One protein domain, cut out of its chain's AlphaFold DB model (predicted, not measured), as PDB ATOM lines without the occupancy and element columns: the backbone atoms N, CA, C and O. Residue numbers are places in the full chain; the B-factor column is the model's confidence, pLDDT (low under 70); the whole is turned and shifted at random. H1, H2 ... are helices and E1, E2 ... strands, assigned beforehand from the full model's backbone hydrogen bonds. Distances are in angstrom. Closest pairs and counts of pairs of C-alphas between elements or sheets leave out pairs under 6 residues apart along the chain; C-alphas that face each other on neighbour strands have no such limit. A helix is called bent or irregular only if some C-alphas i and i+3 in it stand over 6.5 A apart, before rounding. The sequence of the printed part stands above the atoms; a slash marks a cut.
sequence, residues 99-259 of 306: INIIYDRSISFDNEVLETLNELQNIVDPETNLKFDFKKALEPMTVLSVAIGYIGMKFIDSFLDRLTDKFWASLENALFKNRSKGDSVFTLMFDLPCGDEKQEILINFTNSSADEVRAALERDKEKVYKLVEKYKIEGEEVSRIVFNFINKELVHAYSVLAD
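Overview. This is residues 99 to 259 of the 306 residues of an uncharacterized protein of Citrobacter sedlakii (UniProt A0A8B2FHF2). One twisted sheet of six strands is a wall with helices over one face and the other face bare of named helices. H1 and H3 lie side by side over the part with E1, E2 and E3, and the bent helix H4 covers the part with E4, E5 and E6, while short H2 only grazes the sheet. The 161 printed residues hold four named helices and six named strands, in the order E1 H1 E2 H2 H3 E3 E4 H4 E5 E6, of mixed class. The mixed sheet runs E1 E2 E3 E4 E5 E6. The whole is compact, with a radius of gyration of the C-alphas of 15.5 A and spans of 47 by 33 by 32 A.

Along the chain. E1, residues 99 to 103, begins at C-alpha 99 (174.173, 125.329, 115.953). H1 is residues 111 to 124, 19.9 A long, and E2 is residues 142 to 149, 22.9 A. H2 is residues 155 to 162; H3, residues 165 to 179, measures 21.1 A. E3, residues 184 to 194, measures 31.0 A, and E4, residues 197 to 206, 29.5 A. H4, residues 210 to 234, was assigned as one helix by its hydrogen bonds but is bent, with C-alphas 219 and 222 7.7 A apart; its arms are H4a, 210 to 219, and H4b, 222 to 234. E5 is residues 238 to 246, and E6, residues 249 to 257, ends at C-alpha 257 (179.297, 148.941, 108.454).

Arrangement. E1 and E2 are antiparallel, with N 100 and O 147 at 2.8 A. E2 and E3 are parallel, with N 146 and O 187 at 2.8 A; with H2 and H3 between, they form a strand-helix-strand unit, a right-handed crossover. The hairpin E3 and E4 has N 188 and O 203 at 2.9 A. E4 and E5 are parallel, with N 202 and O 241 at 2.9 A; with H4 between, they form a strand-helix-strand unit whose crossover is left-handed. The hairpin E5 and E6 has N 253 and O 242 at 2.8 A. H1, H3, H4a and H4b are on the same face, in two layers, helices on a sheet. H1 and H3 touch at a shallow tilt of 29 degrees, opposite ways, closest at C-alphas Leu 120 and Ser 170, 6.0 A. H3 and H4a touch at C-alphas Glu 172 and Ala 210, 5.0 A. Every O i to N i+4 pair is within hydrogen-bond range in H1, H3, H4a and H4b; in H2, 3 of 4.

Size, cuts and confidence. The C-alphas farthest apart, Asn 111 and Glu 234, are 47.3 A apart. The printed part has no cut. The link from H1 to E2, 17 residues, is long. Mean pLDDT of the printed part is 88.1; residues 136 to 140, 151 and 180 to 181 are under 70.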
ATOM      1  N   ILE A  99     175.238 125.109 116.937       90.25
ATOM      2  CA  ILE A  99     174.173 125.329 115.953       90.25
ATOM      3  C   ILE A  99     172.843 125.478 116.691       90.25
ATOM      4  O   ILE A  99     172.468 124.633 117.501       90.25
ATOM      5  N   ASN A 100     172.123 126.563 116.417       92.50
ATOM      6  CA  ASN A 100     170.801 126.818 116.976       92.50
ATOM      7  C   ASN A 100     169.778 126.918 115.846       92.50
ATOM      8  O   ASN A 100     169.925 127.730 114.932       92.50
ATOM      9  N   ILE A 101     168.715 126.132 115.941       93.06
ATOM     10  CA  ILE A 101     167.493 126.332 115.174       93.06
ATOM     11  C   ILE A 101     166.691 127.429 115.877       93.06
ATOM     12  O   ILE A 101     166.457 127.376 117.088       93.06
ATOM     13  N   ILE A 102     166.301 128.447 115.117       92.25
ATOM     14  CA  ILE A 102     165.575 129.616 115.607       92.25
ATOM     15  C   ILE A 102     164.269 129.742 114.838       92.25
ATOM     16  O   ILE A 102     164.270 129.754 113.609       92.25
ATOM     17  N   TYR A 103     163.163 129.863 115.559       89.12
ATOM     18  CA  TYR A 103     161.836 130.038 114.978       89.12
ATOM     19  C   TYR A 103     161.166 131.290 115.532       89.12
ATOM     20  O   TYR A 103     161.464 131.728 116.646       89.12
ATOM     21  N   ASP A 104     160.261 131.864 114.745       86.00
ATOM     22  CA  ASP A 104     159.490 133.033 115.144       86.00
ATOM     23  C   ASP A 104     158.071 132.678 115.624       86.00
ATOM     24  O   ASP A 104     157.666 131.517 115.761       86.00
ATOM     25  N   ARG A 105     157.290 133.719 115.915       81.19
ATOM     26  CA  ARG A 105     155.918 133.598 116.408       81.19
ATOM     27  C   ARG A 105     154.975 132.895 115.432       81.19
ATOM     28  O   ARG A 105     154.019 132.266 115.883       81.19
ATOM     29  N   SER A 106     155.184 132.980 114.120       78.56
ATOM     30  CA  SER A 106     154.237 132.379 113.174       78.56
ATOM     31  C   SER A 106     154.211 130.845 113.287       78.56
ATOM     32  O   SER A 106     153.213 130.204 112.944       78.56
ATOM     33  N   ILE A 107     155.285 130.268 113.836       78.56
ATOM     34  CA  ILE A 107     155.455 128.834 114.078       78.56
ATOM     35  C   ILE A 107     155.043 128.435 115.505       78.56
ATOM     36  O   ILE A 107     154.665 127.289 115.738       78.56
ATOM     37  N   SER A 108     155.054 129.359 116.473       74.75
ATOM     38  CA  SER A 108     154.972 129.028 117.907       74.75
ATOM     39  C   SER A 108     153.680 128.349 118.373       74.75
ATOM     40  O   SER A 108     153.634 127.859 119.496       74.75
ATOM     41  N   PHE A 109     152.629 128.342 117.555       73.75
ATOM     42  CA  PHE A 109     151.330 127.745 117.890       73.75
ATOM     43  C   PHE A 109     151.076 126.404 117.192       73.75
ATOM     44  O   PHE A 109     149.987 125.845 117.314       73.75
ATOM     45  N   ASP A 110     152.054 125.895 116.445       81.62
ATOM     46  CA  ASP A 110     151.938 124.670 115.664       81.62
ATOM     47  C   ASP A 110     152.792 123.559 116.282       81.62
ATOM     48  O   ASP A 110     153.987 123.447 116.011       81.62
ATOM     49  N   ASN A 111     152.178 122.755 117.153       85.56
ATOM     50  CA  ASN A 111     152.885 121.708 117.897       85.56
ATOM     51  C   ASN A 111     153.589 120.706 116.972       85.56
ATOM     52  O   ASN A 111     154.694 120.271 117.282       85.56
ATOM     53  N   GLU A 112     152.993 120.378 115.824       85.62
ATOM     54  CA  GLU A 112     153.566 119.416 114.881       85.62
ATOM     55  C   GLU A 112     154.832 119.973 114.209       85.62
ATOM     56  O   GLU A 112     155.823 119.261 114.001       85.62
ATOM     57  N   VAL A 113     154.830 121.270 113.886       84.44
ATOM     58  CA  VAL A 113     156.029 121.953 113.390       84.44
ATOM     59  C   VAL A 113     157.073 122.074 114.497       84.44
ATOM     60  O   VAL A 113     158.242 121.803 114.241       84.44
ATOM     61  N   LEU A 114     156.682 122.418 115.727       88.88
ATOM     62  CA  LEU A 114     157.615 122.522 116.855       88.88
ATOM     63  C   LEU A 114     158.301 121.190 117.182       88.88
ATOM     64  O   LEU A 114     159.494 121.182 117.478       88.88
ATOM     65  N   GLU A 115     157.591 120.066 117.100       90.75
ATOM     66  CA  GLU A 115     158.191 118.732 117.215       90.75
ATOM     67  C   GLU A 115     159.223 118.504 116.104       90.75
ATOM     68  O   GLU A 115     160.368 118.156 116.389       90.75
ATOM     69  N   THR A 116     158.863 118.828 114.858       89.75
ATOM     70  CA  THR A 116     159.770 118.721 113.700       89.75
ATOM     71  C   THR A 116     161.026 119.590 113.883       89.75
ATOM     72  O   THR A 116     162.136 119.165 113.570       89.75
ATOM     73  N   LEU A 117     160.886 120.804 114.424       91.75
ATOM     74  CA  LEU A 117     162.012 121.705 114.685       91.75
ATOM     75  C   LEU A 117     162.888 121.252 115.857       91.75
ATOM     76  O   LEU A 117     164.103 121.435 115.808       91.75
ATOM     77  N   ASN A 118     162.306 120.643 116.890       93.38
ATOM     78  CA  ASN A 118     163.078 120.032 117.972       93.38
ATOM     79  C   ASN A 118     163.868 118.816 117.477       93.38
ATOM     80  O   ASN A 118     165.025 118.639 117.853       93.38
ATOM     81  N   GLU A 119     163.285 117.995 116.601       92.25
ATOM     82  CA  GLU A 119     164.023 116.926 115.926       92.25
ATOM     83  C   GLU A 119     165.183 117.490 115.103       92.25
ATOM     84  O   GLU A 119     166.303 116.988 115.207       92.25
ATOM     85  N   LEU A 120     164.938 118.562 114.341       92.31
ATOM     86  CA  LEU A 120     165.966 119.245 113.561       92.31
ATOM     87  C   LEU A 120     167.103 119.758 114.455       92.31
ATOM     88  O   LEU A 120     168.267 119.519 114.142       92.31
ATOM     89  N   GLN A 121     166.775 120.392 115.587       94.44
ATOM     90  CA  GLN A 121     167.748 120.842 116.586       94.44
ATOM     91  C   GLN A 121     168.587 119.673 117.113       94.44
ATOM     92  O   GLN A 121     169.811 119.730 117.078       94.44
ATOM     93  N   ASN A 122     167.945 118.576 117.518       93.81
ATOM     94  CA  ASN A 122     168.637 117.392 118.028       93.81
ATOM     95  C   ASN A 122     169.539 116.715 116.981       93.81
ATOM     96  O   ASN A 122     170.513 116.061 117.347       93.81
ATOM     97  N   ILE A 123     169.223 116.845 115.686       92.44
ATOM     98  CA  ILE A 123     170.072 116.347 114.595       92.44
ATOM     99  C   ILE A 123     171.327 117.213 114.437       92.44
ATOM    100  O   ILE A 123     172.404 116.660 114.221       92.44
ATOM    101  N   VAL A 124     171.201 118.544 114.500       90.50
ATOM    102  CA  VAL A 124     172.331 119.455 114.235       90.50
ATOM    103  C   VAL A 124     173.225 119.688 115.447       90.50
ATOM    104  O   VAL A 124     174.443 119.810 115.296       90.50
ATOM    105  N   ASP A 125     172.631 119.775 116.635       91.94
ATOM    106  CA  ASP A 125     173.323 120.037 117.892       91.94
ATOM    107  C   ASP A 125     172.419 119.649 119.080       91.94
ATOM    108  O   ASP A 125     171.570 120.442 119.496       91.94
ATOM    109  N   PRO A 126     172.561 118.428 119.629       92.44
ATOM    110  CA  PRO A 126     171.754 117.963 120.757       92.44
ATOM    111  C   PRO A 126     172.125 118.629 122.093       92.44
ATOM    112  O   PRO A 126     171.455 118.394 123.095       92.44
ATOM    113  N   GLU A 127     173.196 119.430 122.145       92.00
ATOM    114  CA  GLU A 127     173.605 120.143 123.361       92.00
ATOM    115  C   GLU A 127     172.947 121.522 123.490       92.00
ATOM    116  O   GLU A 127     173.086 122.182 124.524       92.00
ATOM    117  N   THR A 128     172.235 121.980 122.460       91.81
ATOM    118  CA  THR A 128     171.514 123.253 122.473       91.81
ATOM    119  C   THR A 128     170.008 123.040 122.402       91.81
ATOM    120  O   THR A 128     169.499 122.013 121.963       91.81
ATOM    121  N   ASN A 129     169.273 124.042 122.881       92.00
ATOM    122  CA  ASN A 129     167.818 124.043 122.843       92.00
ATOM    123  C   ASN A 129     167.328 124.910 121.693       92.00
ATOM    124  O   ASN A 129     167.912 125.965 121.424       92.00
ATOM    125  N   LEU A 130     166.197 124.504 121.113       92.19
ATOM    126  CA  LEU A 130     165.448 125.293 120.146       92.19
ATOM    127  C   LEU A 130     165.241 126.719 120.686       92.19
ATOM    128  O   LEU A 130     164.836 126.913 121.837       92.19
ATOM    129  N   LYS A 131     165.550 127.726 119.866       92.00
ATOM    130  CA  LYS A 131     165.461 129.136 120.258       92.00
ATOM    131  C   LYS A 131     164.232 129.783 119.645       92.00
ATOM    132  O   LYS A 131     163.945 129.615 118.465       92.00
ATOM    133  N   PHE A 132     163.548 130.581 120.448       88.81
ATOM    134  CA  PHE A 132     162.437 131.399 119.997       88.81
ATOM    135  C   PHE A 132     162.896 132.846 119.823       88.81
ATOM    136  O   PHE A 132     163.469 133.422 120.749       88.81
ATOM    137  N   ASP A 133     162.631 133.426 118.655       85.25
ATOM    138  CA  ASP A 133     162.870 134.839 118.377       85.25
ATOM    139  C   ASP A 133     161.541 135.585 118.226       85.25
ATOM    140  O   ASP A 133     160.728 135.336 117.333       85.25
ATOM    141  N   PHE A 134     161.308 136.520 119.137       75.62
ATOM    142  CA  PHE A 134     160.042 137.220 119.246       75.62
ATOM    143  C   PHE A 134     159.972 138.395 118.259       75.62
ATOM    144  O   PHE A 134     160.114 139.564 118.625       75.62
ATOM    145  N   LYS A 135     159.720 138.081 116.984       70.06
ATOM    146  CA  LYS A 135     159.515 139.058 115.902       70.06
ATOM    147  C   LYS A 135     158.025 139.236 115.598       70.06
ATOM    148  O   LYS A 135     157.354 138.304 115.175       70.06
ATOM    149  N   LYS A 136     157.502 140.455 115.796       61.06
ATOM    150  CA  LYS A 136     156.090 140.810 115.506       61.06
ATOM    151  C   LYS A 136     155.854 141.396 114.113       61.06
ATOM    152  O   LYS A 136     154.716 141.472 113.669       61.06
ATOM    153  N   ALA A 137     156.901 141.897 113.464       56.84
ATOM    154  CA  ALA A 137     156.753 142.812 112.334       56.84
ATOM    155  C   ALA A 137     156.713 142.143 110.955       56.84
ATOM    156  O   ALA A 137     156.480 142.833 109.971       56.84
ATOM    157  N   LEU A 138     156.912 140.825 110.890       60.59
ATOM    158  CA  LEU A 138     156.972 140.087 109.631       60.59
ATOM    159  C   LEU A 138     155.679 139.341 109.296       60.59
ATOM    160  O   LEU A 138     155.661 138.640 108.300       60.59
ATOM    161  N   GLU A 139     154.585 139.493 110.048       62.66
ATOM    162  CA  GLU A 139     153.308 138.844 109.705       62.66
ATOM    163  C   GLU A 139     152.809 139.303 108.313       62.66
ATOM    164  O   GLU A 139     152.693 140.512 108.095       62.66
ATOM    165  N   PRO A 140     152.476 138.392 107.369       64.44
ATOM    166  CA  PRO A 140     152.251 136.943 107.523       64.44
ATOM    167  C   PRO A 140     153.450 136.032 107.172       64.44
ATOM    168  O   PRO A 140     153.291 134.816 107.086       64.44
ATOM    169  N   MET A 141     154.633 136.586 106.922       74.94
ATOM    170  CA  MET A 141     155.845 135.830 106.612       74.94
ATOM    171  C   MET A 141     156.303 134.992 107.810       74.94
ATOM    172  O   MET A 141     156.277 135.440 108.954       74.94
ATOM    173  N   THR A 142     156.737 133.770 107.520       75.25
ATOM    174  CA  THR A 142     157.267 132.829 108.508       75.25
ATOM    175  C   THR A 142     158.774 132.721 108.363       75.25
ATOM    176  O   THR A 142     159.245 132.368 107.281       75.25
ATOM    177  N   VAL A 143     159.527 132.983 109.432       82.50
ATOM    178  CA  VAL A 143     160.990 132.899 109.427       82.50
ATOM    179  C   VAL A 143     161.472 131.701 110.240       82.50
ATOM    180  O   VAL A 143     161.303 131.632 111.457       82.50
ATOM    181  N   LEU A 144     162.145 130.776 109.557       85.12
ATOM    182  CA  LEU A 144     162.963 129.734 110.172       85.12
ATOM    183  C   LEU A 144     164.428 130.099 109.957       85.12
ATOM    184  O   LEU A 144     164.827 130.406 108.838       85.12
ATOM    185  N   SER A 145     165.243 130.057 111.002       89.06
ATOM    186  CA  SER A 145     166.667 130.356 110.874       89.06
ATOM    187  C   SER A 145     167.542 129.268 111.476       89.06
ATOM    188  O   SER A 145     167.168 128.630 112.458       89.06
ATOM    189  N   VAL A 146     168.727 129.079 110.904       87.12
ATOM    190  CA  VAL A 146     169.801 128.272 111.488       87.12
ATOM    191  C   VAL A 146     170.966 129.198 111.763       87.12
ATOM    192  O   VAL A 146     171.526 129.804 110.851       87.12
ATOM    193  N   ALA A 147     171.298 129.317 113.036       85.75
ATOM    194  CA  ALA A 147     172.368 130.149 113.541       85.75
ATOM    195  C   ALA A 147     173.579 129.305 113.908       85.75
ATOM    196  O   ALA A 147     173.447 128.328 114.645       85.75
ATOM    197  N   ILE A 148     174.752 129.690 113.417       84.38
ATOM    198  CA  ILE A 148     175.990 128.927 113.560       84.38
ATOM    199  C   ILE A 148     177.084 129.870 114.063       84.38
ATOM    200  O   ILE A 148     177.469 130.811 113.364       84.38
ATOM    201  N   GLY A 149     177.603 129.609 115.265       78.81
ATOM    202  CA  GLY A 149     178.827 130.252 115.745       78.81
ATOM    203  C   GLY A 149     180.035 129.548 115.136       78.81
ATOM    204  O   GLY A 149     180.255 128.371 115.429       78.81
ATOM    205  N   TYR A 150     180.800 130.215 114.266       75.25
ATOM    206  CA  TYR A 150     181.866 129.560 113.502       75.25
ATOM    207  C   TYR A 150     183.238 130.215 113.692       75.25
ATOM    208  O   TYR A 150     183.341 131.427 113.819       75.25
ATOM    209  N   ILE A 151     184.310 129.414 113.639       59.41
ATOM    210  CA  ILE A 151     185.706 129.885 113.689       59.41
ATOM    211  C   ILE A 151     186.377 129.508 112.371       59.41
ATOM    212  O   ILE A 151     187.041 128.480 112.248       59.41
ATOM    213  N   GLY A 152     186.167 130.289 111.318       72.19
ATOM    214  CA  GLY A 152     186.884 130.037 110.069       72.19
ATOM    215  C   GLY A 152     186.242 130.608 108.820       72.19
ATOM    216  O   GLY A 152     185.029 130.750 108.717       72.19
ATOM    217  N   MET A 153     187.092 130.878 107.832       79.69
ATOM    218  CA  MET A 153     186.694 131.471 106.552       79.69
ATOM    219  C   MET A 153     185.910 130.501 105.657       79.69
ATOM    220  O   MET A 153     185.118 130.943 104.834       79.69
ATOM    221  N   LYS A 154     186.084 129.182 105.834       87.75
ATOM    222  CA  LYS A 154     185.358 128.133 105.091       87.75
ATOM    223  C   LYS A 154     184.095 127.658 105.816       87.75
ATOM    224  O   LYS A 154     183.810 126.469 105.901       87.75
ATOM    225  N   PHE A 155     183.329 128.601 106.356       89.44
ATOM    226  CA  PHE A 155     182.179 128.310 107.217       89.44
ATOM    227  C   PHE A 155     181.064 127.513 106.514       89.44
ATOM    228  O   PHE A 155     180.475 126.636 107.135       89.44
ATOM    229  N   ILE A 156     180.799 127.759 105.220       91.38
ATOM    230  CA  ILE A 156     179.803 126.980 104.449       91.38
ATOM    231  C   ILE A 156     180.208 125.505 104.288       91.38
ATOM    232  O   ILE A 156     179.386 124.648 104.576       91.38
ATOM    233  N   ASP A 157     181.442 125.194 103.876       92.06
ATOM    234  CA  ASP A 157     181.957 123.824 103.757       92.06
ATOM    235  C   ASP A 157     181.788 123.079 105.072       92.06
ATOM    236  O   ASP A 157     181.173 122.023 105.125       92.06
ATOM    237  N   SER A 158     182.247 123.684 106.161       88.12
ATOM    238  CA  SER A 158     182.159 123.057 107.470       88.12
ATOM    239  C   SER A 158     180.735 122.931 108.001       88.12
ATOM    240  O   SER A 158     180.452 122.026 108.782       88.12
ATOM    241  N   PHE A 159     179.829 123.823 107.594       89.94
ATOM    242  CA  PHE A 159     178.404 123.631 107.827       89.94
ATOM    243  C   PHE A 159     177.903 122.422 107.041       89.94
ATOM    244  O   PHE A 159     177.385 121.506 107.661       89.94
ATOM    245  N   LEU A 160     178.121 122.369 105.724       91.19
ATOM    246  CA  LEU A 160     177.678 121.267 104.864       91.19
ATOM    247  C   LEU A 160     178.227 119.903 105.317       91.19
ATOM    248  O   LEU A 160     177.467 118.940 105.361       91.19
ATOM    249  N   ASP A 161     179.493 119.838 105.732       89.25
ATOM    250  CA  ASP A 161     180.154 118.617 106.213       89.25
ATOM    251  C   ASP A 161     179.526 118.057 107.502       89.25
ATOM    252  O   ASP A 161     179.622 116.860 107.779       89.25
ATOM    253  N   ARG A 162     178.872 118.907 108.307       86.12
ATOM    254  CA  ARG A 162     178.182 118.496 109.542       86.12
ATOM    255  C   ARG A 162     176.765 117.977 109.295       86.12
ATOM    256  O   ARG A 162     176.171 117.402 110.205       86.12
ATOM    257  N   LEU A 163     176.197 118.194 108.108       88.69
ATOM    258  CA  LEU A 163     174.791 117.898 107.835       88.69
ATOM    259  C   LEU A 163     174.633 116.539 107.167       88.69
ATOM    260  O   LEU A 163     175.323 116.190 106.214       88.69
ATOM    261  N   THR A 164     173.659 115.780 107.653       90.62
ATOM    262  CA  THR A 164     173.312 114.460 107.115       90.62
ATOM    263  C   THR A 164     172.103 114.552 106.186       90.62
ATOM    264  O   THR A 164     171.338 115.514 106.241       90.62
ATOM    265  N   ASP A 165     171.837 113.520 105.387       91.75
ATOM    266  CA  ASP A 165     170.597 113.460 104.595       91.75
ATOM    267  C   ASP A 165     169.340 113.510 105.485       91.75
ATOM    268  O   ASP A 165     168.309 114.057 105.093       91.75
ATOM    269  N   LYS A 166     169.447 113.032 106.734       92.56
ATOM    270  CA  LYS A 166     168.388 113.161 107.743       92.56
ATOM    271  C   LYS A 166     168.096 114.625 108.089       92.56
ATOM    272  O   LYS A 166     166.932 114.973 108.269       92.56
ATOM    273  N   PHE A 167     169.122 115.478 108.164       91.62
ATOM    274  CA  PHE A 167     168.933 116.918 108.358       91.62
ATOM    275  C   PHE A 167     168.139 117.517 107.199       91.62
ATOM    276  O   PHE A 167     167.130 118.173 107.436       91.62
ATOM    277  N   TRP A 168     168.550 117.253 105.958       93.06
ATOM    278  CA  TRP A 168     167.901 117.827 104.777       93.06
ATOM    279  C   TRP A 168     166.444 117.382 104.641       93.06
ATOM    280  O   TRP A 168     165.576 118.212 104.383       93.06
ATOM    281  N   ALA A 169     166.150 116.108 104.910       91.88
ATOM    282  CA  ALA A 169     164.778 115.603 104.930       91.88
ATOM    283  C   ALA A 169     163.923 116.253 106.037       91.88
ATOM    284  O   ALA A 169     162.766 116.604 105.807       91.88
ATOM    285  N   SER A 170     164.488 116.441 107.237       90.62
ATOM    286  CA  SER A 170     163.802 117.109 108.352       90.62
ATOM    287  C   SER A 170     163.563 118.597 108.059       90.62
ATOM    288  O   SER A 170     162.466 119.104 108.299       90.62
ATOM    289  N   LEU A 171     164.543 119.273 107.451       91.38
ATOM    290  CA  LEU A 171     164.417 120.654 106.998       91.38
ATOM    291  C   LEU A 171     163.325 120.791 105.931       91.38
ATOM    292  O   LEU A 171     162.479 121.668 106.064       91.38
ATOM    293  N   GLU A 172     163.295 119.923 104.915       91.25
ATOM    294  CA  GLU A 172     162.253 119.941 103.877       91.25
ATOM    295  C   GLU A 172     160.860 119.821 104.496       91.25
ATOM    296  O   GLU A 172     159.963 120.595 104.166       91.25
ATOM    297  N   ASN A 173     160.692 118.906 105.455       88.38
ATOM    298  CA  ASN A 173     159.428 118.733 106.158       88.38
ATOM    299  C   ASN A 173     159.026 120.001 106.934       88.38
ATOM    300  O   ASN A 173     157.886 120.459 106.837       88.38
ATOM    301  N   ALA A 174     159.967 120.617 107.658       86.12
ATOM    302  CA  ALA A 174     159.722 121.864 108.380       86.12
ATOM    303  C   ALA A 174     159.349 123.020 107.431       86.12
ATOM    304  O   ALA A 174     158.385 123.746 107.676       86.12
ATOM    305  N   LEU A 175     160.075 123.173 106.318       84.94
ATOM    306  CA  LEU A 175     159.815 124.205 105.313       84.94
ATOM    307  C   LEU A 175     158.464 123.992 104.622       84.94
ATOM    308  O   LEU A 175     157.705 124.947 104.464       84.94
ATOM    309  N   PHE A 176     158.132 122.754 104.250       83.06
ATOM    310  CA  PHE A 176     156.855 122.415 103.627       83.06
ATOM    311  C   PHE A 176     155.672 122.771 104.533       83.06
ATOM    312  O   PHE A 176     154.752 123.467 104.094       83.06
ATOM    313  N   LYS A 177     155.719 122.370 105.811       77.88
ATOM    314  CA  LYS A 177     154.668 122.701 106.785       77.88
ATOM    315  C   LYS A 177     154.521 124.217 106.967       77.88
ATOM    316  O   LYS A 177     153.397 124.720 107.015       77.88
ATOM    317  N   ASN A 178     155.631 124.959 106.958       70.94
ATOM    318  CA  ASN A 178     155.638 126.418 107.112       70.94
ATOM    319  C   ASN A 178     155.065 127.185 105.908       70.94
ATOM    320  O   ASN A 178     154.411 128.212 106.094       70.94
ATOM    321  N   ARG A 179     155.243 126.694 104.676       73.81
ATOM    322  CA  ARG A 179     154.731 127.355 103.454       73.81
ATOM    323  C   ARG A 179     153.211 127.425 103.361       73.81
ATOM    324  O   ARG A 179     152.680 128.255 102.630       73.81
ATOM    325  N   SER A 180     152.494 126.577 104.095       65.88
ATOM    326  CA  SER A 180     151.025 126.576 104.100       65.88
ATOM    327  C   SER A 180     150.405 127.891 104.610       65.88
ATOM    328  O   SER A 180     149.211 128.117 104.411       65.88
ATOM    329  N   LYS A 181     151.204 128.774 105.231       66.50
ATOM    330  CA  LYS A 181     150.755 129.999 105.914       66.50
ATOM    331  C   LYS A 181     151.133 131.308 105.201       66.50
ATOM    332  O   LYS A 181     150.730 132.370 105.667       66.50
ATOM    333  N   GLY A 182     151.856 131.255 104.078       75.56
ATOM    334  CA  GLY A 182     152.310 132.435 103.331       75.56
ATOM    335  C   GLY A 182     153.748 132.301 102.831       75.56
ATOM    336  O   GLY A 182     154.242 131.189 102.644       75.56
ATOM    337  N   ASP A 183     154.425 133.435 102.630       80.94
ATOM    338  CA  ASP A 183     155.855 133.434 102.319       80.94
ATOM    339  C   ASP A 183     156.648 132.839 103.489       80.94
ATOM    340  O   ASP A 183     156.523 133.264 104.639       80.94
ATOM    341  N   SER A 184     157.494 131.858 103.187       86.06
ATOM    342  CA  SER A 184     158.421 131.260 104.138       86.06
ATOM    343  C   SER A 184     159.840 131.694 103.797       86.06
ATOM    344  O   SER A 184     160.297 131.533 102.662       86.06
ATOM    345  N   VAL A 185     160.540 132.251 104.779       89.94
ATOM    346  CA  VAL A 185     161.953 132.599 104.672       89.94
ATOM    347  C   VAL A 185     162.762 131.658 105.545       89.94
ATOM    348  O   VAL A 185     162.540 131.551 106.749       89.94
ATOM    349  N   PHE A 186     163.728 130.999 104.921       92.56
ATOM    350  CA  PHE A 186     164.771 130.258 105.602       92.56
ATOM    351  C   PHE A 186     166.054 131.089 105.622       92.56
ATOM    352  O   PHE A 186     166.521 131.514 104.568       92.56
ATOM    353  N   THR A 187     166.616 131.338 106.803       93.94
ATOM    354  CA  THR A 187     167.823 132.165 106.956       93.94
ATOM    355  C   THR A 187     168.962 131.358 107.558       93.94
ATOM    356  O   THR A 187     168.836 130.821 108.655       93.94
ATOM    357  N   LEU A 188     170.105 131.314 106.882       94.62
ATOM    358  CA  LEU A 188     171.353 130.850 107.487       94.62
ATOM    359  C   LEU A 188     172.116 132.050 108.032       94.62
ATOM    360  O   LEU A 188     172.311 133.030 107.313       94.62
ATOM    361  N   MET A 189     172.534 131.966 109.290       94.56
ATOM    362  CA  MET A 189     173.245 133.031 109.989       94.56
ATOM    363  C   MET A 189     174.577 132.491 110.484       94.56
ATOM    364  O   MET A 189     174.607 131.575 111.306       94.56
ATOM    365  N   PHE A 190     175.669 133.054 109.980       93.50
ATOM    366  CA  PHE A 190     177.024 132.702 110.388       93.50
ATOM    367  C   PHE A 190     177.646 133.875 111.133       93.50
ATOM    368  O   PHE A 190     177.708 134.977 110.595       93.50
ATOM    369  N   ASP A 191     178.111 133.627 112.351       90.06
ATOM    370  CA  ASP A 191     178.890 134.584 113.136       90.06
ATOM    371  C   ASP A 191     180.374 134.219 113.004       90.06
ATOM    372  O   ASP A 191     180.767 133.109 113.376       90.06
ATOM    373  N   LEU A 192     181.168 135.112 112.405       88.00
ATOM    374  CA  LEU A 192     182.582 134.910 112.093       88.00
ATOM    375  C   LEU A 192     183.469 135.861 112.911       88.00
ATOM    376  O   LEU A 192     183.217 137.069 112.924       88.00
ATOM    377  N   PRO A 193     184.564 135.378 113.524       81.19
ATOM    378  CA  PRO A 193     185.548 136.251 114.148       81.19
ATOM    379  C   PRO A 193     186.362 137.006 113.085       81.19
ATOM    380  O   PRO A 193     186.941 136.401 112.174       81.19
ATOM    381  N   CYS A 194     186.457 138.328 113.227       76.25
ATOM    382  CA  CYS A 194     187.242 139.215 112.374       76.25
ATOM    383  C   CYS A 194     188.097 140.161 113.236       76.25
ATOM    384  O   CYS A 194     187.721 141.295 113.517       76.25
ATOM    385  N   GLY A 195     189.268 139.678 113.667       75.38
ATOM    386  CA  GLY A 195     190.097 140.398 114.639       75.38
ATOM    387  C   GLY A 195     189.441 140.382 116.020       75.38
ATOM    388  O   GLY A 195     189.017 139.319 116.471       75.38
ATOM    389  N   ASP A 196     189.340 141.552 116.653       72.88
ATOM    390  CA  ASP A 196     188.609 141.737 117.917       72.88
ATOM    391  C   ASP A 196     187.094 141.929 117.705       72.88
ATOM    392  O   ASP A 196     186.323 141.963 118.667       72.88
ATOM    393  N   GLU A 197     186.654 142.034 116.448       77.75
ATOM    394  CA  GLU A 197     185.254 142.221 116.082       77.75
ATOM    395  C   GLU A 197     184.618 140.948 115.513       77.75
ATOM    396  O   GLU A 197     185.277 139.950 115.206       77.75
ATOM    397  N   LYS A 198     183.291 140.983 115.378       85.62
ATOM    398  CA  LYS A 198     182.489 139.924 114.768       85.62
ATOM    399  C   LYS A 198     181.892 140.411 113.457       85.62
ATOM    400  O   LYS A 198     181.479 141.563 113.350       85.62
ATOM    401  N   GLN A 199     181.814 139.510 112.488       91.25
ATOM    402  CA  GLN A 199     181.146 139.733 111.216       91.25
ATOM    403  C   GLN A 199     180.040 138.696 111.032       91.25
ATOM    404  O   GLN A 199     180.269 137.493 111.114       91.25
ATOM    405  N   GLU A 200     178.833 139.172 110.753       94.38
ATOM    406  CA  GLU A 200     177.653 138.343 110.546       94.38
ATOM    407  C   GLU A 200     177.361 138.164 109.054       94.38
ATOM    408  O   GLU A 200     177.227 139.137 108.310       94.38
ATOM    409  N   ILE A 201     177.194 136.919 108.613       95.69
ATOM    410  CA  ILE A 201     176.751 136.588 107.258       95.69
ATOM    411  C   ILE A 201     175.327 136.050 107.321       95.69
ATOM    412  O   ILE A 201     175.082 135.025 107.957       95.69
ATOM    413  N   LEU A 202     174.397 136.708 106.630       96.25
ATOM    414  CA  LEU A 202     173.013 136.260 106.487       96.25
ATOM    415  C   LEU A 202     172.776 135.764 105.060       96.25
ATOM    416  O   LEU A 202     173.042 136.490 104.103       96.25
ATOM    417  N   ILE A 203     172.241 134.555 104.901       97.50
ATOM    418  CA  ILE A 203     171.835 134.006 103.601       97.50
ATOM    419  C   ILE A 203     170.350 133.664 103.663       97.50
ATOM    420  O   ILE A 203     169.954 132.733 104.363       97.50
ATOM    421  N   ASN A 204     169.533 134.420 102.931       96.75
ATOM    422  CA  ASN A 204     168.081 134.289 102.938       96.75
ATOM    423  C   ASN A 204     167.582 133.499 101.725       96.75
ATOM    424  O   ASN A 204     167.883 133.830 100.575       96.75
ATOM    425  N   PHE A 205     166.719 132.526 101.981       95.75
ATOM    426  CA  PHE A 205     166.039 131.698 100.996       95.75
ATOM    427  C   PHE A 205     164.536 131.915 101.129       95.75
ATOM    428  O   PHE A 205     163.961 131.646 102.179       95.75
ATOM    429  N   THR A 206     163.882 132.438 100.092       92.50
ATOM    430  CA  THR A 206     162.425 132.653 100.106       92.50
ATOM    431  C   THR A 206     161.744 131.524  99.342       92.50
ATOM    432  O   THR A 206     162.075 131.287  98.182       92.50
ATOM    433  N   ASN A 207     160.802 130.832  99.986       90.94
ATOM    434  CA  ASN A 207     160.013 129.734  99.418       90.94
ATOM    435  C   ASN A 207     160.862 128.636  98.738       90.94
ATOM    436  O   ASN A 207     160.393 127.972  97.816       90.94
ATOM    437  N   SER A 208     162.109 128.447  99.184       92.31
ATOM    438  CA  SER A 208     163.072 127.504  98.593       92.31
ATOM    439  C   SER A 208     163.018 126.148  99.286       92.31
ATOM    440  O   SER A 208     162.747 126.078 100.488       92.31
ATOM    441  N   SER A 209     163.160 125.066  98.525       93.44
ATOM    442  CA  SER A 209     163.234 123.691  99.049       93.44
ATOM    443  C   SER A 209     164.593 123.430  99.695       93.44
ATOM    444  O   SER A 209     165.562 124.136  99.416       93.44
ATOM    445  N   ALA A 210     164.688 122.408 100.539       93.50
ATOM    446  CA  ALA A 210     165.941 121.959 101.131       93.50
ATOM    447  C   ALA A 210     166.982 121.608 100.052       93.50
ATOM    448  O   ALA A 210     168.148 121.977 100.189       93.50
ATOM    449  N   ASP A 211     166.555 120.991  98.946       95.25
ATOM    450  CA  ASP A 211     167.426 120.680  97.806       95.25
ATOM    451  C   ASP A 211     167.954 121.949  97.123       95.25
ATOM    452  O   ASP A 211     169.139 122.036  96.799       95.25
ATOM    453  N   GLU A 212     167.105 122.966  96.937       95.94
ATOM    454  CA  GLU A 212     167.537 124.261  96.396       95.94
ATOM    455  C   GLU A 212     168.513 124.973  97.332       95.94
ATOM    456  O   GLU A 212     169.506 125.524  96.857       95.94
ATOM    457  N   VAL A 213     168.264 124.934  98.647       95.19
ATOM    458  CA  VAL A 213     169.171 125.486  99.664       95.19
ATOM    459  C   VAL A 213     170.535 124.805  99.569       95.19
ATOM    460  O   VAL A 213     171.551 125.486  99.419       95.19
ATOM    461  N   ARG A 214     170.571 123.466  99.596       95.50
ATOM    462  CA  ARG A 214     171.809 122.680  99.506       95.50
ATOM    463  C   ARG A 214     172.567 122.972  98.212       95.50
ATOM    464  O   ARG A 214     173.742 123.331  98.259       95.50
ATOM    465  N   ALA A 215     171.888 122.889  97.068       96.38
ATOM    466  CA  ALA A 215     172.500 123.112  95.761       96.38
ATOM    467  C   ALA A 215     173.048 124.539  95.606       96.38
ATOM    468  O   ALA A 215     174.093 124.739  94.986       96.38
ATOM    469  N   ALA A 216     172.364 125.539  96.169       97.25
ATOM    470  CA  ALA A 216     172.826 126.920  96.142       97.25
ATOM    471  C   ALA A 216     174.110 127.116  96.954       97.25
ATOM    472  O   ALA A 216     175.039 127.763  96.474       97.25
ATOM    473  N   LEU A 217     174.181 126.535  98.155       96.44
ATOM    474  CA  LEU A 217     175.378 126.597  98.995       96.44
ATOM    475  C   LEU A 217     176.567 125.905  98.327       96.44
ATOM    476  O   LEU A 217     177.648 126.483  98.268       96.44
ATOM    477  N   GLU A 218     176.374 124.704  97.781       96.19
ATOM    478  CA  GLU A 218     177.445 123.958  97.110       96.19
ATOM    479  C   GLU A 218     177.990 124.704  95.885       96.19
ATOM    480  O   GLU A 218     179.207 124.772  95.692       96.19
ATOM    481  N   ARG A 219     177.101 125.293  95.075       97.31
ATOM    482  CA  ARG A 219     177.467 125.993  93.839       97.31
ATOM    483  C   ARG A 219     178.081 127.371  94.091       97.31
ATOM    484  O   ARG A 219     179.062 127.720  93.437       97.31
ATOM    485  N   ASP A 220     177.516 128.155  95.010       97.69
ATOM    486  CA  ASP A 220     177.818 129.588  95.128       97.69
ATOM    487  C   ASP A 220     178.723 129.940  96.326       97.69
ATOM    488  O   ASP A 220     179.094 131.108  96.478       97.69
ATOM    489  N   LYS A 221     179.134 128.973  97.164       96.19
ATOM    490  CA  LYS A 221     179.999 129.224  98.340       96.19
ATOM    491  C   LYS A 221     181.264 130.024  98.034       96.19
ATOM    492  O   LYS A 221     181.593 130.940  98.780       96.19
ATOM    493  N   GLU A 222     181.925 129.765  96.906       96.81
ATOM    494  CA  GLU A 222     183.144 130.485  96.507       96.81
ATOM    495  C   GLU A 222     182.892 131.981  96.280       96.81
ATOM    496  O   GLU A 222     183.751 132.813  96.561       96.81
ATOM    497  N   LYS A 223     181.698 132.350  95.799       96.12
ATOM    498  CA  LYS A 223     181.296 133.754  95.650       96.12
ATOM    499  C   LYS A 223     181.135 134.420  97.013       96.12
ATOM    500  O   LYS A 223     181.558 135.563  97.181       96.12
ATOM    501  N   VAL A 224     180.545 133.708  97.974       96.19
ATOM    502  CA  VAL A 224     180.384 134.194  99.348       96.19
ATOM    503  C   VAL A 224     181.756 134.381  99.998       96.19
ATOM    504  O   VAL A 224     182.054 135.472 100.479       96.19
ATOM    505  N   TYR A 225     182.622 133.366  99.940       95.38
ATOM    506  CA  TYR A 225     183.966 133.416 100.520       95.38
ATOM    507  C   TYR A 225     184.816 134.549  99.964       95.38
ATOM    508  O   TYR A 225     185.409 135.291 100.741       95.38
ATOM    509  N   LYS A 226     184.824 134.736  98.640       95.06
ATOM    510  CA  LYS A 226     185.576 135.826  98.007       95.06
ATOM    511  C   LYS A 226     185.125 137.203  98.477       95.06
ATOM    512  O   LYS A 226     185.962 138.084  98.622       95.06
ATOM    513  N   LEU A 227     183.827 137.405  98.713       94.69
ATOM    514  CA  LEU A 227     183.333 138.692  99.204       94.69
ATOM    515  C   LEU A 227     183.734 138.933 100.666       94.69
ATOM    516  O   LEU A 227     184.176 140.025 101.003       94.69
ATOM    517  N   VAL A 228     183.621 137.910 101.516       92.56
ATOM    518  CA  VAL A 228     184.068 137.971 102.919       92.56
ATOM    519  C   VAL A 228     185.572 138.258 102.993       92.56
ATOM    520  O   VAL A 228     186.012 139.135 103.732       92.56
ATOM    521  N   GLU A 229     186.368 137.558 102.183       91.44
ATOM    522  CA  GLU A 229     187.813 137.771 102.085       91.44
ATOM    523  C   GLU A 229     188.156 139.169 101.558       91.44
ATOM    524  O   GLU A 229     189.039 139.816 102.117       91.44
ATOM    525  N   LYS A 230     187.428 139.668 100.549       92.25
ATOM    526  CA  LYS A 230     187.592 141.029 100.021       92.25
ATOM    527  C   LYS A 230     187.482 142.069 101.139       92.25
ATOM    528  O   LYS A 230     188.428 142.824 101.332       92.25
ATOM    529  N   TYR A 231     186.390 142.069 101.910       91.38
ATOM    530  CA  TYR A 231     186.206 143.047 102.991       91.38
ATOM    531  C   TYR A 231     187.289 142.945 104.067       91.38
ATOM    532  O   TYR A 231     187.775 143.959 104.565       91.38
ATOM    533  N   LYS A 232     187.728 141.721 104.373       85.88
ATOM    534  CA  LYS A 232     188.817 141.490 105.324       85.88
ATOM    535  C   LYS A 232     190.161 142.037 104.830       85.88
ATOM    536  O   LYS A 232     190.919 142.575 105.629       85.88
ATOM    537  N   ILE A 233     190.474 141.879 103.541       84.81
ATOM    538  CA  ILE A 233     191.723 142.371 102.935       84.81
ATOM    539  C   ILE A 233     191.705 143.895 102.799       84.81
ATOM    540  O   ILE A 233     192.723 144.541 103.039       84.81
ATOM    541  N   GLU A 234     190.566 144.465 102.414       83.94
ATOM    542  CA  GLU A 234     190.404 145.909 102.219       83.94
ATOM    543  C   GLU A 234     190.342 146.683 103.547       83.94
ATOM    544  O   GLU A 234     190.477 147.905 103.547       83.94
ATOM    545  N   GLY A 235     190.214 145.979 104.679       74.81
ATOM    546  CA  GLY A 235     190.163 146.582 106.009       74.81
ATOM    547  C   GLY A 235     188.880 147.374 106.250       74.81
ATOM    548  O   GLY A 235     188.862 148.265 107.096       74.81
ATOM    549  N   GLU A 236     187.819 147.082 105.495       78.69
ATOM    550  CA  GLU A 236     186.518 147.698 105.715       78.69
ATOM    551  C   GLU A 236     185.878 147.115 106.982       78.69
ATOM    552  O   GLU A 236     185.783 145.895 107.141       78.69
ATOM    553  N   GLU A 237     185.392 147.981 107.876       86.75
ATOM    554  CA  GLU A 237     184.696 147.610 109.121       86.75
ATOM    555  C   GLU A 237     183.259 147.131 108.841       86.75
ATOM    556  O   GLU A 237     182.266 147.706 109.297       86.75
ATOM    557  N   VAL A 238     183.128 146.090 108.018       93.12
ATOM    558  CA  VAL A 238     181.846 145.483 107.658       93.12
ATOM    559  C   VAL A 238     181.425 144.494 108.735       93.12
ATOM    560  O   VAL A 238     181.990 143.409 108.855       93.12
ATOM    561  N   SER A 239     180.373 144.835 109.473       94.25
ATOM    562  CA  SER A 239     179.827 143.987 110.536       94.25
ATOM    563  C   SER A 239     178.761 143.008 110.046       94.25
ATOM    564  O   SER A 239     178.555 141.980 110.684       94.25
ATOM    565  N   ARG A 240     178.065 143.291 108.936       96.50
ATOM    566  CA  ARG A 240     177.047 142.384 108.373       96.50
ATOM    567  C   ARG A 240     177.118 142.319 106.853       96.50
ATOM    568  O   ARG A 240     177.185 143.354 106.198       96.50
ATOM    569  N   ILE A 241     177.000 141.118 106.291       97.06
ATOM    570  CA  ILE A 241     176.903 140.865 104.849       97.06
ATOM    571  C   ILE A 241     175.659 140.022 104.590       97.06
ATOM    572  O   ILE A 241     175.451 138.999 105.239       97.06
ATOM    573  N   VAL A 242     174.826 140.435 103.635       98.06
ATOM    574  CA  VAL A 242     173.557 139.757 103.349       98.06
ATOM    575  C   VAL A 242     173.507 139.255 101.914       98.06
ATOM    576  O   VAL A 242     173.766 139.996 100.966       98.06
ATOM    577  N   PHE A 243     173.112 137.997 101.754       98.44
ATOM    578  CA  PHE A 243     172.830 137.348 100.482       98.44
ATOM    579  C   PHE A 243     171.364 136.927 100.416       98.44
ATOM    580  O   PHE A 243     170.786 136.475 101.403       98.44
ATOM    581  N   ASN A 244     170.776 137.031  99.229       97.88
ATOM    582  CA  ASN A 244     169.441 136.525  98.935       97.88
ATOM    583  C   ASN A 244     169.530 135.497  97.804       97.88
ATOM    584  O   ASN A 244     170.207 135.734  96.802       97.88
ATOM    585  N   PHE A 245     168.817 134.382  97.938       97.44
ATOM    586  CA  PHE A 245     168.646 133.416  96.860       97.44
ATOM    587  C   PHE A 245     167.568 133.903  95.885       97.44
ATOM    588  O   PHE A 245     166.386 133.964  96.226       97.44
ATOM    589  N   ILE A 246     167.980 134.292  94.678       94.56
ATOM    590  CA  ILE A 246     167.119 134.876  93.643       94.56
ATOM    591  C   ILE A 246     167.466 134.218  92.310       94.56
ATOM    592  O   ILE A 246     168.636 134.097  91.966       94.56
ATOM    593  N   ASN A 247     166.455 133.805  91.540       93.31
ATOM    594  CA  ASN A 247     166.641 133.188  90.218       93.31
ATOM    595  C   ASN A 247     167.640 132.017  90.224       93.31
ATOM    596  O   ASN A 247     168.434 131.863  89.303       93.31
ATOM    597  N   LYS A 248     167.562 131.180  91.264       94.00
ATOM    598  CA  LYS A 248     168.450 130.038  91.496       94.00
ATOM    599  C   LYS A 248     169.908 130.393  91.780       94.00
ATOM    600  O   LYS A 248     170.729 129.494  91.684       94.00
ATOM    601  N   GLU A 249     170.242 131.615  92.186       95.94
ATOM    602  CA  GLU A 249     171.609 132.024  92.540       95.94
ATOM    603  C   GLU A 249     171.651 132.797  93.865       95.94
ATOM    604  O   GLU A 249     170.722 133.535  94.196       95.94
ATOM    605  N   LEU A 250     172.745 132.666  94.620       97.75
ATOM    606  CA  LEU A 250     173.038 133.544  95.752       97.75
ATOM    607  C   LEU A 250     173.531 134.896  95.233       97.75
ATOM    608  O   LEU A 250     174.616 135.024  94.657       97.75
ATOM    609  N   VAL A 251     172.737 135.936  95.461       97.62
ATOM    610  CA  VAL A 251     173.039 137.315  95.076       97.62
ATOM    611  C   VAL A 251     173.364 138.110  96.332       97.62
ATOM    612  O   VAL A 251     172.586 138.117  97.283       97.62
ATOM    613  N   HIS A 252     174.515 138.788  96.343       98.19
ATOM    614  CA  HIS A 252     174.829 139.753  97.395       98.19
ATOM    615  C   HIS A 252     173.795 140.885  97.356       98.19
ATOM    616  O   HIS A 252     173.553 141.486  96.310       98.19
ATOM    617  N   ALA A 253     173.112 141.105  98.473       97.94
ATOM    618  CA  ALA A 253     172.021 142.063  98.582       97.94
ATOM    619  C   ALA A 253     172.540 143.432  99.035       97.94
ATOM    620  O   ALA A 253     172.237 144.447  98.409       97.94
ATOM    621  N   TYR A 254     173.291 143.441 100.135       98.19
ATOM    622  CA  TYR A 254     173.931 144.611 100.728       98.19
ATOM    623  C   TYR A 254     174.903 144.169 101.827       98.19
ATOM    624  O   TYR A 254     174.880 143.018 102.274       98.19
ATOM    625  N   SER A 255     175.717 145.107 102.293       97.50
ATOM    626  CA  SER A 255     176.503 144.980 103.519       97.50
ATOM    627  C   SER A 255     176.212 146.152 104.459       97.50
ATOM    628  O   SER A 255     175.561 147.125 104.072       97.50
ATOM    629  N   VAL A 256     176.643 146.052 105.712       96.62
ATOM    630  CA  VAL A 256     176.444 147.083 106.736       96.62
ATOM    631  C   VAL A 256     177.741 147.280 107.509       96.62
ATOM    632  O   VAL A 256     178.332 146.308 107.987       96.62
ATOM    633  N   LEU A 257     178.156 148.537 107.636       94.44
ATOM    634  CA  LEU A 257     179.297 148.941 108.454       94.44
ATOM    635  C   LEU A 257     178.996 148.809 109.955       94.44
ATOM    636  O   LEU A 257     177.833 148.729 110.365       94.44
ATOM    637  N   ALA A 258     180.039 148.863 110.780       91.75
ATOM    638  CA  ALA A 258     179.932 148.861 112.241       91.75
ATOM    639  C   ALA A 258     179.049 149.987 112.802       91.75
ATOM    640  O   ALA A 258     178.397 149.803 113.829       91.75
ATOM    641  N   ASP A 259     178.944 151.119 112.102       91.75
ATOM    642  CA  ASP A 259     178.078 152.241 112.480       91.75
ATOM    643  C   ASP A 259     176.608 152.073 112.029       91.75
ATOM    644  O   ASP A 259     175.769 152.956 112.240       91.75
TER     645      ASP A 259